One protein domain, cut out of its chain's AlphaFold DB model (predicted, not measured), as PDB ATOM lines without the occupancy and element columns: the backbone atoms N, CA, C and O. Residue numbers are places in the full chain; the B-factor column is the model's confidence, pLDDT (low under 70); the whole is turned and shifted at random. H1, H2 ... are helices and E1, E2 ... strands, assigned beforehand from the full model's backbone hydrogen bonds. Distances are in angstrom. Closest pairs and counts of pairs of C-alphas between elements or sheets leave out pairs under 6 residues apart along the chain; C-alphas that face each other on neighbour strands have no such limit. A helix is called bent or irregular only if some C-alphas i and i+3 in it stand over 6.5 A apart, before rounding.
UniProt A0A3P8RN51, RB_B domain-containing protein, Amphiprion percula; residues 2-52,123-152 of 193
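What this domain is: This is residues 2 to 52 and 123 to 152 of the 193 residues of the protein "RB_B domain-containing protein" of Amphiprion percula (UniProt A0A3P8RN51). Helix H1 runs through the middle, with the shorter H2 folded back on it as a helical hairpin and the long, kinked H4 crossing it steeply on another side. A small ribbon of two strands, E1 and E2, sits beside the first part of H4, with the one-turn H3 next to it. The 81 printed residues hold, in order, H1, H2, H3, E1, E2 and H4; the sheet E1 - E2 is antiparallel and the class is mostly helix. The whole is compact, with a radius of gyration of the C-alphas of 13.3 A and spans of 39 by 29 by 20 A.

Where its parts are: H1, residues 3 to 20, begins at C-alpha 3 (5.305, 9.353, 45.931) and is 25.6 A long. H2 is residues 27 to 35, 12.3 A; H3 residues 43 to 46, 4.8 A; E1 residues 48 to 51, 9.3 A; E2 residues 123 to 125, 6.5 A. H4, residues 127 to 146, spans 22.7 A and ends at C-alpha 146 (-2.448, 27.604, 29.116). H4 is irregular, with C-alphas 138 and 141 7.2 A apart, and has a kink of 78 degrees near residue 138.

How they stand to each other: H1, the hub, touches H2 with residues 11 to 15 alone, at a steep tilt of 39 degrees, opposite ways; the closest C-alphas, Met 11 and Ile 30, are 6.7 A apart. H1 touches H4 at 54 degrees, a steep tilt, the same way, closest at C-alphas Cys 12 and Tyr 131, 6.4 A. H1 touches H3 with residues 4 to 8 alone, closest at C-alphas Arg 4 and Val 44, 6.3 A. E1 and E2 have N 48 and O 125 within hydrogen-bond range at 2.7 A. The closest C-alphas of E1 and H4, Ile 50 and Phe 130, are 5.5 A apart. Every O i to N i+4 pair is within range in H2, 13 of 14 in H1 and 9 of 16 in H4; H3 is too short for such a pair.

The domain as a whole: The C-alphas farthest apart, Pro 38 and Pro 151, are 40.4 A apart. Residues 53 to 122 are not printed, and C-alphas 52 and 123 are 7.5 A apart across this cut. Of the links printed whole, none is long. Mean pLDDT of the printed part is 80.4; residues 2 to 4, 22 to 24, 51 to 52 and 148 to 152 are under 70.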
ATOM      1  N   MET A   2       9.649   9.603  45.207       51.44
ATOM      2  CA  MET A   2       8.870  10.841  45.252       51.44
ATOM      3  C   MET A   2       7.355  10.692  45.523       51.44
ATOM      4  O   MET A   2       6.703  11.713  45.465       51.44
ATOM      5  N   ASP A   3       6.775   9.539  45.875       58.28
ATOM      6  CA  ASP A   3       5.305   9.353  45.931       58.28
ATOM      7  C   ASP A   3       4.587  10.395  46.816       58.28
ATOM      8  O   ASP A   3       3.643  11.051  46.387       58.28
ATOM      9  N   ARG A   4       5.128  10.684  48.008       66.75
ATOM     10  CA  ARG A   4       4.589  11.736  48.897       66.75
ATOM     11  C   ARG A   4       4.813  13.165  48.388       66.75
ATOM     12  O   ARG A   4       4.036  14.057  48.702       66.75
ATOM     13  N   HIS A   5       5.882  13.391  47.631       77.25
ATOM     14  CA  HIS A   5       6.197  14.692  47.032       77.25
ATOM     15  C   HIS A   5       5.428  14.892  45.714       77.25
ATOM     16  O   HIS A   5       5.103  16.009  45.327       77.25
ATOM     17  N   LEU A   6       5.086  13.798  45.036       86.88
ATOM     18  CA  LEU A   6       4.313  13.769  43.808       86.88
ATOM     19  C   LEU A   6       2.879  14.206  44.086       86.88
ATOM     20  O   LEU A   6       2.376  15.045  43.350       86.88
ATOM     21  N   ASP A   7       2.280  13.762  45.194       88.06
ATOM     22  CA  ASP A   7       0.970  14.251  45.638       88.06
ATOM     23  C   ASP A   7       0.964  15.768  45.904       88.06
ATOM     24  O   ASP A   7      -0.008  16.453  45.581       88.06
ATOM     25  N   GLN A   8       2.058  16.324  46.441       90.62
ATOM     26  CA  GLN A   8       2.205  17.772  46.663       90.62
ATOM     27  C   GLN A   8       2.233  18.529  45.338       90.62
ATOM     28  O   GLN A   8       1.470  19.479  45.146       90.62
ATOM     29  N   LEU A   9       3.073  18.080  44.400       89.38
ATOM     30  CA  LEU A   9       3.144  18.665  43.064       89.38
ATOM     31  C   LEU A   9       1.815  18.514  42.317       89.38
ATOM     32  O   LEU A   9       1.388  19.459  41.663       89.38
ATOM     33  N   LEU A  10       1.142  17.368  42.441       90.25
ATOM     34  CA  LEU A  10      -0.136  17.095  41.791       90.25
ATOM     35  C   LEU A  10      -1.235  18.021  42.319       90.25
ATOM     36  O   LEU A  10      -1.924  18.656  41.525       90.25
ATOM     37  N   MET A  11      -1.375  18.164  43.641       90.88
ATOM     38  CA  MET A  11      -2.345  19.092  44.233       90.88
ATOM     39  C   MET A  11      -2.073  20.547  43.820       90.88
ATOM     40  O   MET A  11      -3.011  21.269  43.473       90.88
ATOM     41  N   CYS A  12      -0.805  20.975  43.789       90.19
ATOM     42  CA  CYS A  12      -0.427  22.303  43.299       90.19
ATOM     43  C   CYS A  12      -0.708  22.483  41.796       90.19
ATOM     44  O   CYS A  12      -1.177  23.544  41.384       90.19
ATOM     45  N   ALA A  13      -0.459  21.462  40.973       90.69
ATOM     46  CA  ALA A  13      -0.734  21.492  39.538       90.69
ATOM     47  C   ALA A  13      -2.233  21.610  39.252       90.69
ATOM     48  O   ALA A  13      -2.639  22.452  38.451       90.69
ATOM     49  N   VAL A  14      -3.057  20.825  39.954       88.81
ATOM     50  CA  VAL A  14      -4.521  20.896  39.862       88.81
ATOM     51  C   VAL A  14      -5.017  22.296  40.224       88.81
ATOM     52  O   VAL A  14      -5.857  22.838  39.510       88.81
ATOM     53  N   TYR A  15      -4.467  22.914  41.277       88.31
ATOM     54  CA  TYR A  15      -4.834  24.278  41.668       88.31
ATOM     55  C   TYR A  15      -4.492  25.315  40.586       88.31
ATOM     56  O   TYR A  15      -5.342  26.125  40.224       88.31
ATOM     57  N   VAL A  16      -3.275  25.278  40.028       86.88
ATOM     58  CA  VAL A  16      -2.865  26.222  38.972       86.88
ATOM     59  C   VAL A  16      -3.721  26.072  37.723       86.88
ATOM     60  O   VAL A  16      -4.156  27.078  37.171       86.88
ATOM     61  N   MET A  17      -3.990  24.840  37.287       82.81
ATOM     62  CA  MET A  17      -4.812  24.611  36.099       82.81
ATOM     63  C   MET A  17      -6.247  25.092  36.307       82.81
ATOM     64  O   MET A  17      -6.762  25.796  35.444       82.81
ATOM     65  N   ALA A  18      -6.848  24.808  37.466       81.62
ATOM     66  CA  ALA A  18      -8.174  25.311  37.818       81.62
ATOM     67  C   ALA A  18      -8.221  26.853  37.799       81.62
ATOM     68  O   ALA A  18      -9.122  27.453  37.211       81.62
ATOM     69  N   LYS A  19      -7.183  27.501  38.343       78.31
ATOM     70  CA  LYS A  19      -7.062  28.964  38.368       78.31
ATOM     71  C   LYS A  19      -6.906  29.577  36.970       78.31
ATOM     72  O   LYS A  19      -7.462  30.636  36.699       78.31
ATOM     73  N   VAL A  20      -6.180  28.921  36.063       72.50
ATOM     74  CA  VAL A  20      -5.992  29.395  34.678       72.50
ATOM     75  C   VAL A  20      -7.253  29.201  33.828       72.50
ATOM     76  O   VAL A  20      -7.549  30.039  32.977       72.50
ATOM     77  N   THR A  21      -8.039  28.151  34.084       72.69
ATOM     78  CA  THR A  21      -9.312  27.899  33.386       72.69
ATOM     79  C   THR A  21     -10.494  28.694  33.950       72.69
ATOM     80  O   THR A  21     -11.609  28.528  33.463       72.69
ATOM     81  N   LYS A  22     -10.268  29.567  34.946       68.25
ATOM     82  CA  LYS A  22     -11.307  30.302  35.694       68.25
ATOM     83  C   LYS A  22     -12.326  29.399  36.402       68.25
ATOM     84  O   LYS A  22     -13.459  29.804  36.638       68.25
ATOM     85  N   GLU A  23     -11.932  28.173  36.743       59.66
ATOM     86  CA  GLU A  23     -12.692  27.342  37.673       59.66
ATOM     87  C   GLU A  23     -12.095  27.529  39.068       59.66
ATOM     88  O   GLU A  23     -11.094  26.902  39.418       59.66
ATOM     89  N   ASP A  24     -12.696  28.399  39.879       60.03
ATOM     90  CA  ASP A  24     -12.174  28.728  41.207       60.03
ATOM     91  C   ASP A  24     -12.388  27.574  42.198       60.03
ATOM     92  O   ASP A  24     -13.339  27.523  42.981       60.03
ATOM     93  N   LYS A  25     -11.474  26.603  42.172       71.06
ATOM     94  CA  LYS A  25     -11.391  25.532  43.169       71.06
ATOM     95  C   LYS A  25     -10.413  25.950  44.260       71.06
ATOM     96  O   LYS A  25      -9.216  26.099  44.021       71.06
ATOM     97  N   SER A  26     -10.920  26.112  45.479       82.25
ATOM     98  CA  SER A  26     -10.083  26.430  46.636       82.25
ATOM     99  C   SER A  26      -9.166  25.257  47.005       82.25
ATOM    100  O   SER A  26      -9.503  24.084  46.802       82.25
ATOM    101  N   PHE A  27      -8.027  25.559  47.636       82.44
ATOM    102  CA  PHE A  27      -7.155  24.538  48.231       82.44
ATOM    103  C   PHE A  27      -7.913  23.621  49.198       82.44
ATOM    104  O   PHE A  27      -7.600  22.438  49.285       82.44
ATOM    105  N   GLN A  28      -8.949  24.121  49.879       86.06
ATOM    106  CA  GLN A  28      -9.776  23.309  50.771       86.06
ATOM    107  C   GLN A  28     -10.533  22.209  50.019       86.06
ATOM    108  O   GLN A  28     -10.559  21.070  50.486       86.06
ATOM    109  N   ASN A  29     -11.093  22.515  48.844       85.06
ATOM    110  CA  ASN A  29     -11.790  21.533  48.011       85.06
ATOM    111  C   ASN A  29     -10.823  20.469  47.486       85.06
ATOM    112  O   ASN A  29     -11.116  19.278  47.561       85.06
ATOM    113  N   ILE A  30      -9.636  20.889  47.043       89.06
ATOM    114  CA  ILE A  30      -8.581  19.977  46.584       89.06
ATOM    115  C   ILE A  30      -8.119  19.073  47.738       89.06
ATOM    116  O   ILE A  30      -8.072  17.853  47.590       89.06
ATOM    117  N   MET A  31      -7.877  19.640  48.926       90.44
ATOM    118  CA  MET A  31      -7.520  18.874  50.126       90.44
ATOM    119  C   MET A  31      -8.643  17.927  50.571       90.44
ATOM    120  O   MET A  31      -8.362  16.860  51.112       90.44
ATOM    121  N   LYS A  32      -9.919  18.294  50.386       87.31
ATOM    122  CA  LYS A  32     -11.067  17.434  50.714       87.31
ATOM    123  C   LYS A  32     -11.100  16.200  49.816       87.31
ATOM    124  O   LYS A  32     -11.196  15.098  50.343       87.31
ATOM    125  N   CYS A  33     -10.945  16.379  48.504       86.00
ATOM    126  CA  CYS A  33     -10.867  15.273  47.547       86.00
ATOM    127  C   CYS A  33      -9.613  14.412  47.748       86.00
ATOM    128  O   CYS A  33      -9.649  13.206  47.535       86.00
ATOM    129  N   TYR A  34      -8.499  15.004  48.183       89.56
ATOM    130  CA  TYR A  34      -7.295  14.239  48.494       89.56
ATOM    131  C   TYR A  34      -7.516  13.283  49.675       89.56
ATOM    132  O   TYR A  34      -7.191  12.107  49.579       89.56
ATOM    133  N   ARG A  35      -8.150  13.746  50.763       89.38
ATOM    134  CA  ARG A  35      -8.394  12.936  51.977       89.38
ATOM    135  C   ARG A  35      -9.265  11.698  51.760       89.38
ATOM    136  O   ARG A  35      -9.253  10.819  52.611       89.38
ATOM    137  N   THR A  36     -10.029  11.630  50.672       87.25
ATOM    138  CA  THR A  36     -10.855  10.455  50.363       87.25
ATOM    139  C   THR A  36     -10.066   9.331  49.691       87.25
ATOM    140  O   THR A  36     -10.631   8.270  49.444       87.25
ATOM    141  N   GLN A  37      -8.785   9.539  49.364       84.38
ATOM    142  CA  GLN A  37      -7.943   8.500  48.778       84.38
ATOM    143  C   GLN A  37      -7.406   7.555  49.867       84.38
ATOM    144  O   GLN A  37      -7.004   8.023  50.935       84.38
ATOM    145  N   PRO A  38      -7.342   6.238  49.612       81.62
ATOM    146  CA  PRO A  38      -6.950   5.251  50.620       81.62
ATOM    147  C   PRO A  38      -5.508   5.420  51.130       81.62
ATOM    148  O   PRO A  38      -5.212   5.056  52.263       81.62
ATOM    149  N   GLN A  39      -4.620   6.012  50.328       82.94
ATOM    150  CA  GLN A  39      -3.229   6.316  50.678       82.94
ATOM    151  C   GLN A  39      -3.009   7.735  51.233       82.94
ATOM    152  O   GLN A  39      -1.871   8.123  51.504       82.94
ATOM    153  N   ALA A  40      -4.065   8.543  51.365       86.88
ATOM    154  CA  ALA A  40      -3.922   9.950  51.711       86.88
ATOM    155  C   ALA A  40      -3.419  10.139  53.141       86.88
ATOM    156  O   ALA A  40      -3.993   9.621  54.100       86.88
ATOM    157  N   SER A  41      -2.384  10.963  53.300       88.56
ATOM    158  CA  SER A  41      -1.877  11.334  54.623       88.56
ATOM    159  C   SER A  41      -1.898  12.843  54.833       88.56
ATOM    160  O   SER A  41      -1.602  13.630  53.934       88.56
ATOM    161  N   SER A  42      -2.243  13.274  56.046       89.12
ATOM    162  CA  SER A  42      -2.367  14.697  56.382       89.12
ATOM    163  C   SER A  42      -1.034  15.448  56.332       89.12
ATOM    164  O   SER A  42      -1.004  16.631  55.992       89.12
ATOM    165  N   ASN A  43       0.074  14.756  56.602       87.94
ATOM    166  CA  ASN A  43       1.421  15.326  56.566       87.94
ATOM    167  C   ASN A  43       1.800  15.839  55.174       87.94
ATOM    168  O   ASN A  43       2.543  16.810  55.076       87.94
ATOM    169  N   VAL A  44       1.236  15.248  54.115       90.31
ATOM    170  CA  VAL A  44       1.508  15.642  52.727       90.31
ATOM    171  C   VAL A  44       1.125  17.098  52.475       90.31
ATOM    172  O   VAL A  44       1.844  17.762  51.741       90.31
ATOM    173  N   TYR A  45       0.070  17.626  53.112       88.81
ATOM    174  CA  TYR A  45      -0.318  19.036  52.963       88.81
ATOM    175  C   TYR A  45      -0.059  19.908  54.203       88.81
ATOM    176  O   TYR A  45      -0.104  21.132  54.094       88.81
ATOM    177  N   ARG A  46       0.181  19.318  55.384       88.94
ATOM    178  CA  ARG A  46       0.493  20.058  56.625       88.94
ATOM    179  C   ARG A  46       1.976  20.386  56.782       88.94
ATOM    180  O   ARG A  46       2.291  21.332  57.491       88.94
ATOM    181  N   SER A  47       2.863  19.588  56.189       87.62
ATOM    182  CA  SER A  47       4.305  19.691  56.409       87.62
ATOM    183  C   SER A  47       5.058  19.422  55.106       87.62
ATOM    184  O   SER A  47       5.534  18.321  54.826       87.62
ATOM    185  N   VAL A  48       5.115  20.454  54.275       87.44
ATOM    186  CA  VAL A  48       5.807  20.489  52.991       87.44
ATOM    187  C   VAL A  48       7.154  21.172  53.175       87.44
ATOM    188  O   VAL A  48       7.265  22.191  53.855       87.44
ATOM    189  N   LEU A  49       8.196  20.594  52.584       84.50
ATOM    190  CA  LEU A  49       9.541  21.150  52.653       84.50
ATOM    191  C   LEU A  49       9.623  22.384  51.747       84.50
ATOM    192  O   LEU A  49       9.423  22.273  50.539       84.50
ATOM    193  N   ILE A  50       9.902  23.552  52.326       81.06
ATOM    194  CA  ILE A  50       9.917  24.823  51.583       81.06
ATOM    195  C   ILE A  50      11.327  25.199  51.181       81.06
ATOM    196  O   ILE A  50      11.572  25.565  50.033       81.06
ATOM    197  N   SER A  51      12.267  25.034  52.103       67.44
ATOM    198  CA  SER A  51      13.672  25.244  51.819       67.44
ATOM    199  C   SER A  51      14.458  24.078  52.391       67.44
ATOM    200  O   SER A  51      14.723  24.000  53.588       67.44
ATOM    201  N   ALA A  52      14.869  23.156  51.521       58.69
ATOM    202  CA  ALA A  52      16.060  22.385  51.823       58.69
ATOM    203  C   ALA A  52      17.197  23.404  51.781       58.69
ATOM    204  O   ALA A  52      17.641  23.768  50.687       58.69
ATOM    205  N   GLU A 123      12.986  24.559  57.285       75.50
ATOM    206  CA  GLU A 123      11.729  25.295  57.233       75.50
ATOM    207  C   GLU A 123      10.672  24.464  56.485       75.50
ATOM    208  O   GLU A 123      10.693  24.306  55.253       75.50
ATOM    209  N   ARG A 124       9.760  23.872  57.263       83.31
ATOM    210  CA  ARG A 124       8.581  23.152  56.780       83.31
ATOM    211  C   ARG A 124       7.350  24.023  56.986       83.31
ATOM    212  O   ARG A 124       7.069  24.441  58.103       83.31
ATOM    213  N   GLY A 125       6.595  24.246  55.915       87.12
ATOM    214  CA  GLY A 125       5.323  24.969  55.952       87.12
ATOM    215  C   GLY A 125       4.171  24.122  55.426       87.12
ATOM    216  O   GLY A 125       4.355  22.967  55.049       87.12
ATOM    217  N   ASP A 126       2.964  24.678  55.394       89.88
ATOM    218  CA  ASP A 126       1.829  23.994  54.779       89.88
ATOM    219  C   ASP A 126       1.883  24.058  53.237       89.88
ATOM    220  O   ASP A 126       2.707  24.749  52.629       89.88
ATOM    221  N   LEU A 127       1.005  23.301  52.576       90.06
ATOM    222  CA  LEU A 127       0.956  23.217  51.112       90.06
ATOM    223  C   LEU A 127       0.681  24.567  50.445       90.06
ATOM    224  O   LEU A 127       1.157  24.815  49.340       90.06
ATOM    225  N   ILE A 128      -0.080  25.437  51.110       90.94
ATOM    226  CA  ILE A 128      -0.396  26.774  50.602       90.94
ATOM    227  C   ILE A 128       0.866  27.638  50.653       90.94
ATOM    228  O   ILE A 128       1.209  28.311  49.681       90.94
ATOM    229  N   HIS A 129       1.603  27.568  51.757       88.00
ATOM    230  CA  HIS A 129       2.856  28.274  51.943       88.00
ATOM    231  C   HIS A 129       3.920  27.799  50.941       88.00
ATOM    232  O   HIS A 129       4.574  28.630  50.305       88.00
ATOM    233  N   PHE A 130       4.018  26.489  50.699       88.81
ATOM    234  CA  PHE A 130       4.850  25.924  49.632       88.81
ATOM    235  C   PHE A 130       4.423  26.404  48.240       88.81
ATOM    236  O   PHE A 130       5.265  26.798  47.426       88.81
ATOM    237  N   TYR A 131       3.117  26.413  47.959       88.75
ATOM    238  CA  TYR A 131       2.592  26.873  46.681       88.75
ATOM    239  C   TYR A 131       3.011  28.319  46.389       88.75
ATOM    240  O   TYR A 131       3.561  28.601  45.323       88.75
ATOM    241  N   ASN A 132       2.811  29.210  47.361       86.31
ATOM    242  CA  ASN A 132       3.094  30.638  47.233       86.31
ATOM    243  C   ASN A 132       4.596  30.937  47.131       86.31
ATOM    244  O   ASN A 132       5.012  31.792  46.349       86.31
ATOM    245  N   ASN A 133       5.426  30.237  47.906       83.12
ATOM    246  CA  ASN A 133       6.841  30.586  48.033       83.12
ATOM    247  C   ASN A 133       7.774  29.823  47.101       83.12
ATOM    248  O   ASN A 133       8.851  30.339  46.798       83.12
ATOM    249  N   VAL A 134       7.372  28.639  46.632       85.69
ATOM    250  CA  VAL A 134       8.230  27.738  45.852       85.69
ATOM    251  C   VAL A 134       7.602  27.416  44.503       85.69
ATOM    252  O   VAL A 134       8.214  27.656  43.460       85.69
ATOM    253  N   TYR A 135       6.381  26.879  44.509       86.25
ATOM    254  CA  TYR A 135       5.782  26.304  43.306       86.25
ATOM    255  C   TYR A 135       5.437  27.373  42.270       86.25
ATOM    256  O   TYR A 135       5.874  27.285  41.124       86.25
ATOM    257  N   ILE A 136       4.695  28.414  42.660       84.38
ATOM    258  CA  ILE A 136       4.211  29.414  41.705       84.38
ATOM    259  C   ILE A 136       5.352  30.231  41.100       84.38
ATOM    260  O   ILE A 136       5.290  30.569  39.923       84.38
ATOM    261  N   LYS A 137       6.433  30.478  41.851       83.25
ATOM    262  CA  LYS A 137       7.609  31.204  41.345       83.25
ATOM    263  C   LYS A 137       8.226  30.509  40.129       83.25
ATOM    264  O   LYS A 137       8.618  31.178  39.182       83.25
ATOM    265  N   GLN A 138       8.254  29.175  40.130       84.12
ATOM    266  CA  GLN A 138       8.763  28.387  39.005       84.12
ATOM    267  C   GLN A 138       7.685  28.126  37.945       84.12
ATOM    268  O   GLN A 138       7.944  28.210  36.747       84.12
ATOM    269  N   MET A 139       6.456  27.839  38.377       84.94
ATOM    270  CA  MET A 139       5.392  27.379  37.486       84.94
ATOM    271  C   MET A 139       4.659  28.514  36.763       84.94
ATOM    272  O   MET A 139       3.970  28.250  35.782       84.94
ATOM    273  N   ARG A 140       4.796  29.776  37.198       79.94
ATOM    274  CA  ARG A 140       4.057  30.926  36.643       79.94
ATOM    275  C   ARG A 140       4.232  31.069  35.134       79.94
ATOM    276  O   ARG A 140       3.242  31.096  34.411       79.94
ATOM    277  N   HIS A 141       5.469  31.112  34.640       79.00
ATOM    278  CA  HIS A 141       5.729  31.275  33.204       79.00
ATOM    279  C   HIS A 141       5.204  30.100  32.371       79.00
ATOM    280  O   HIS A 141       4.753  30.287  31.244       79.00
ATOM    281  N   PHE A 142       5.237  28.891  32.932       83.12
ATOM    282  CA  PHE A 142       4.691  27.704  32.286       83.12
ATOM    283  C   PHE A 142       3.158  27.740  32.241       83.12
ATOM    284  O   PHE A 142       2.572  27.535  31.181       83.12
ATOM    285  N   ALA A 143       2.516  28.076  33.359       80.38
ATOM    286  CA  ALA A 143       1.065  28.147  33.490       80.38
ATOM    287  C   ALA A 143       0.432  29.174  32.540       80.38
ATOM    288  O   ALA A 143      -0.624  28.919  31.966       80.38
ATOM    289  N   LEU A 144       1.113  30.302  32.301       76.00
ATOM    290  CA  LEU A 144       0.654  31.338  31.371       76.00
ATOM    291  C   LEU A 144       0.478  30.829  29.929       76.00
ATOM    292  O   LEU A 144      -0.333  31.387  29.192       76.00
ATOM    293  N   ARG A 145       1.156  29.743  29.523       76.31
ATOM    294  CA  ARG A 145       0.958  29.124  28.196       76.31
ATOM    295  C   ARG A 145      -0.422  28.496  28.014       76.31
ATOM    296  O   ARG A 145      -0.837  28.309  26.874       76.31
ATOM    297  N   TYR A 146      -1.104  28.178  29.109       74.12
ATOM    298  CA  TYR A 146      -2.448  27.604  29.116       74.12
ATOM    299  C   TYR A 146      -3.530  28.658  29.354       74.12
ATOM    300  O   TYR A 146      -4.713  28.328  29.364       74.12
ATOM    301  N   SER A 147      -3.138  29.929  29.518       70.44
ATOM    302  CA  SER A 147      -4.084  31.038  29.495       70.44
ATOM    303  C   SER A 147      -4.828  31.033  28.155       70.44
ATOM    304  O   SER A 147      -4.191  30.830  27.115       70.44
ATOM    305  N   PRO A 148      -6.139  31.327  28.133       61.81
ATOM    306  CA  PRO A 148      -6.933  31.393  26.901       61.81
ATOM    307  C   PRO A 148      -6.442  32.449  25.887       61.81
ATOM    308  O   PRO A 148      -6.963  32.530  24.779       61.81
ATOM    309  N   SER A 149      -5.434  33.254  26.241       53.47
ATOM    310  CA  SER A 149      -4.741  34.209  25.369       53.47
ATOM    311  C   SER A 149      -3.492  33.657  24.661       53.47
ATOM    312  O   SER A 149      -2.882  34.375  23.869       53.47
ATOM    313  N   SER A 150      -3.087  32.410  24.924       49.47
ATOM    314  CA  SER A 150      -1.950  31.770  24.255       49.47
ATOM    315  C   SER A 150      -2.340  31.326  22.834       49.47
ATOM    316  O   SER A 150      -3.272  30.531  22.680       49.47
ATOM    317  N   PRO A 151      -1.645  31.784  21.774       51.78
ATOM    318  CA  PRO A 151      -2.065  31.613  20.376       51.78
ATOM    319  C   PRO A 151      -2.038  30.165  19.843       51.78
ATOM    320  O   PRO A 151      -2.300  29.954  18.663       51.78
ATOM    321  N   SER A 152      -1.745  29.163  20.680       46.09
ATOM    322  CA  SER A 152      -1.715  27.746  20.283       46.09
ATOM    323  C   SER A 152      -2.950  26.941  20.707       46.09
ATOM    324  O   SER A 152      -3.102  25.803  20.263       46.09
TER     325      SER A 152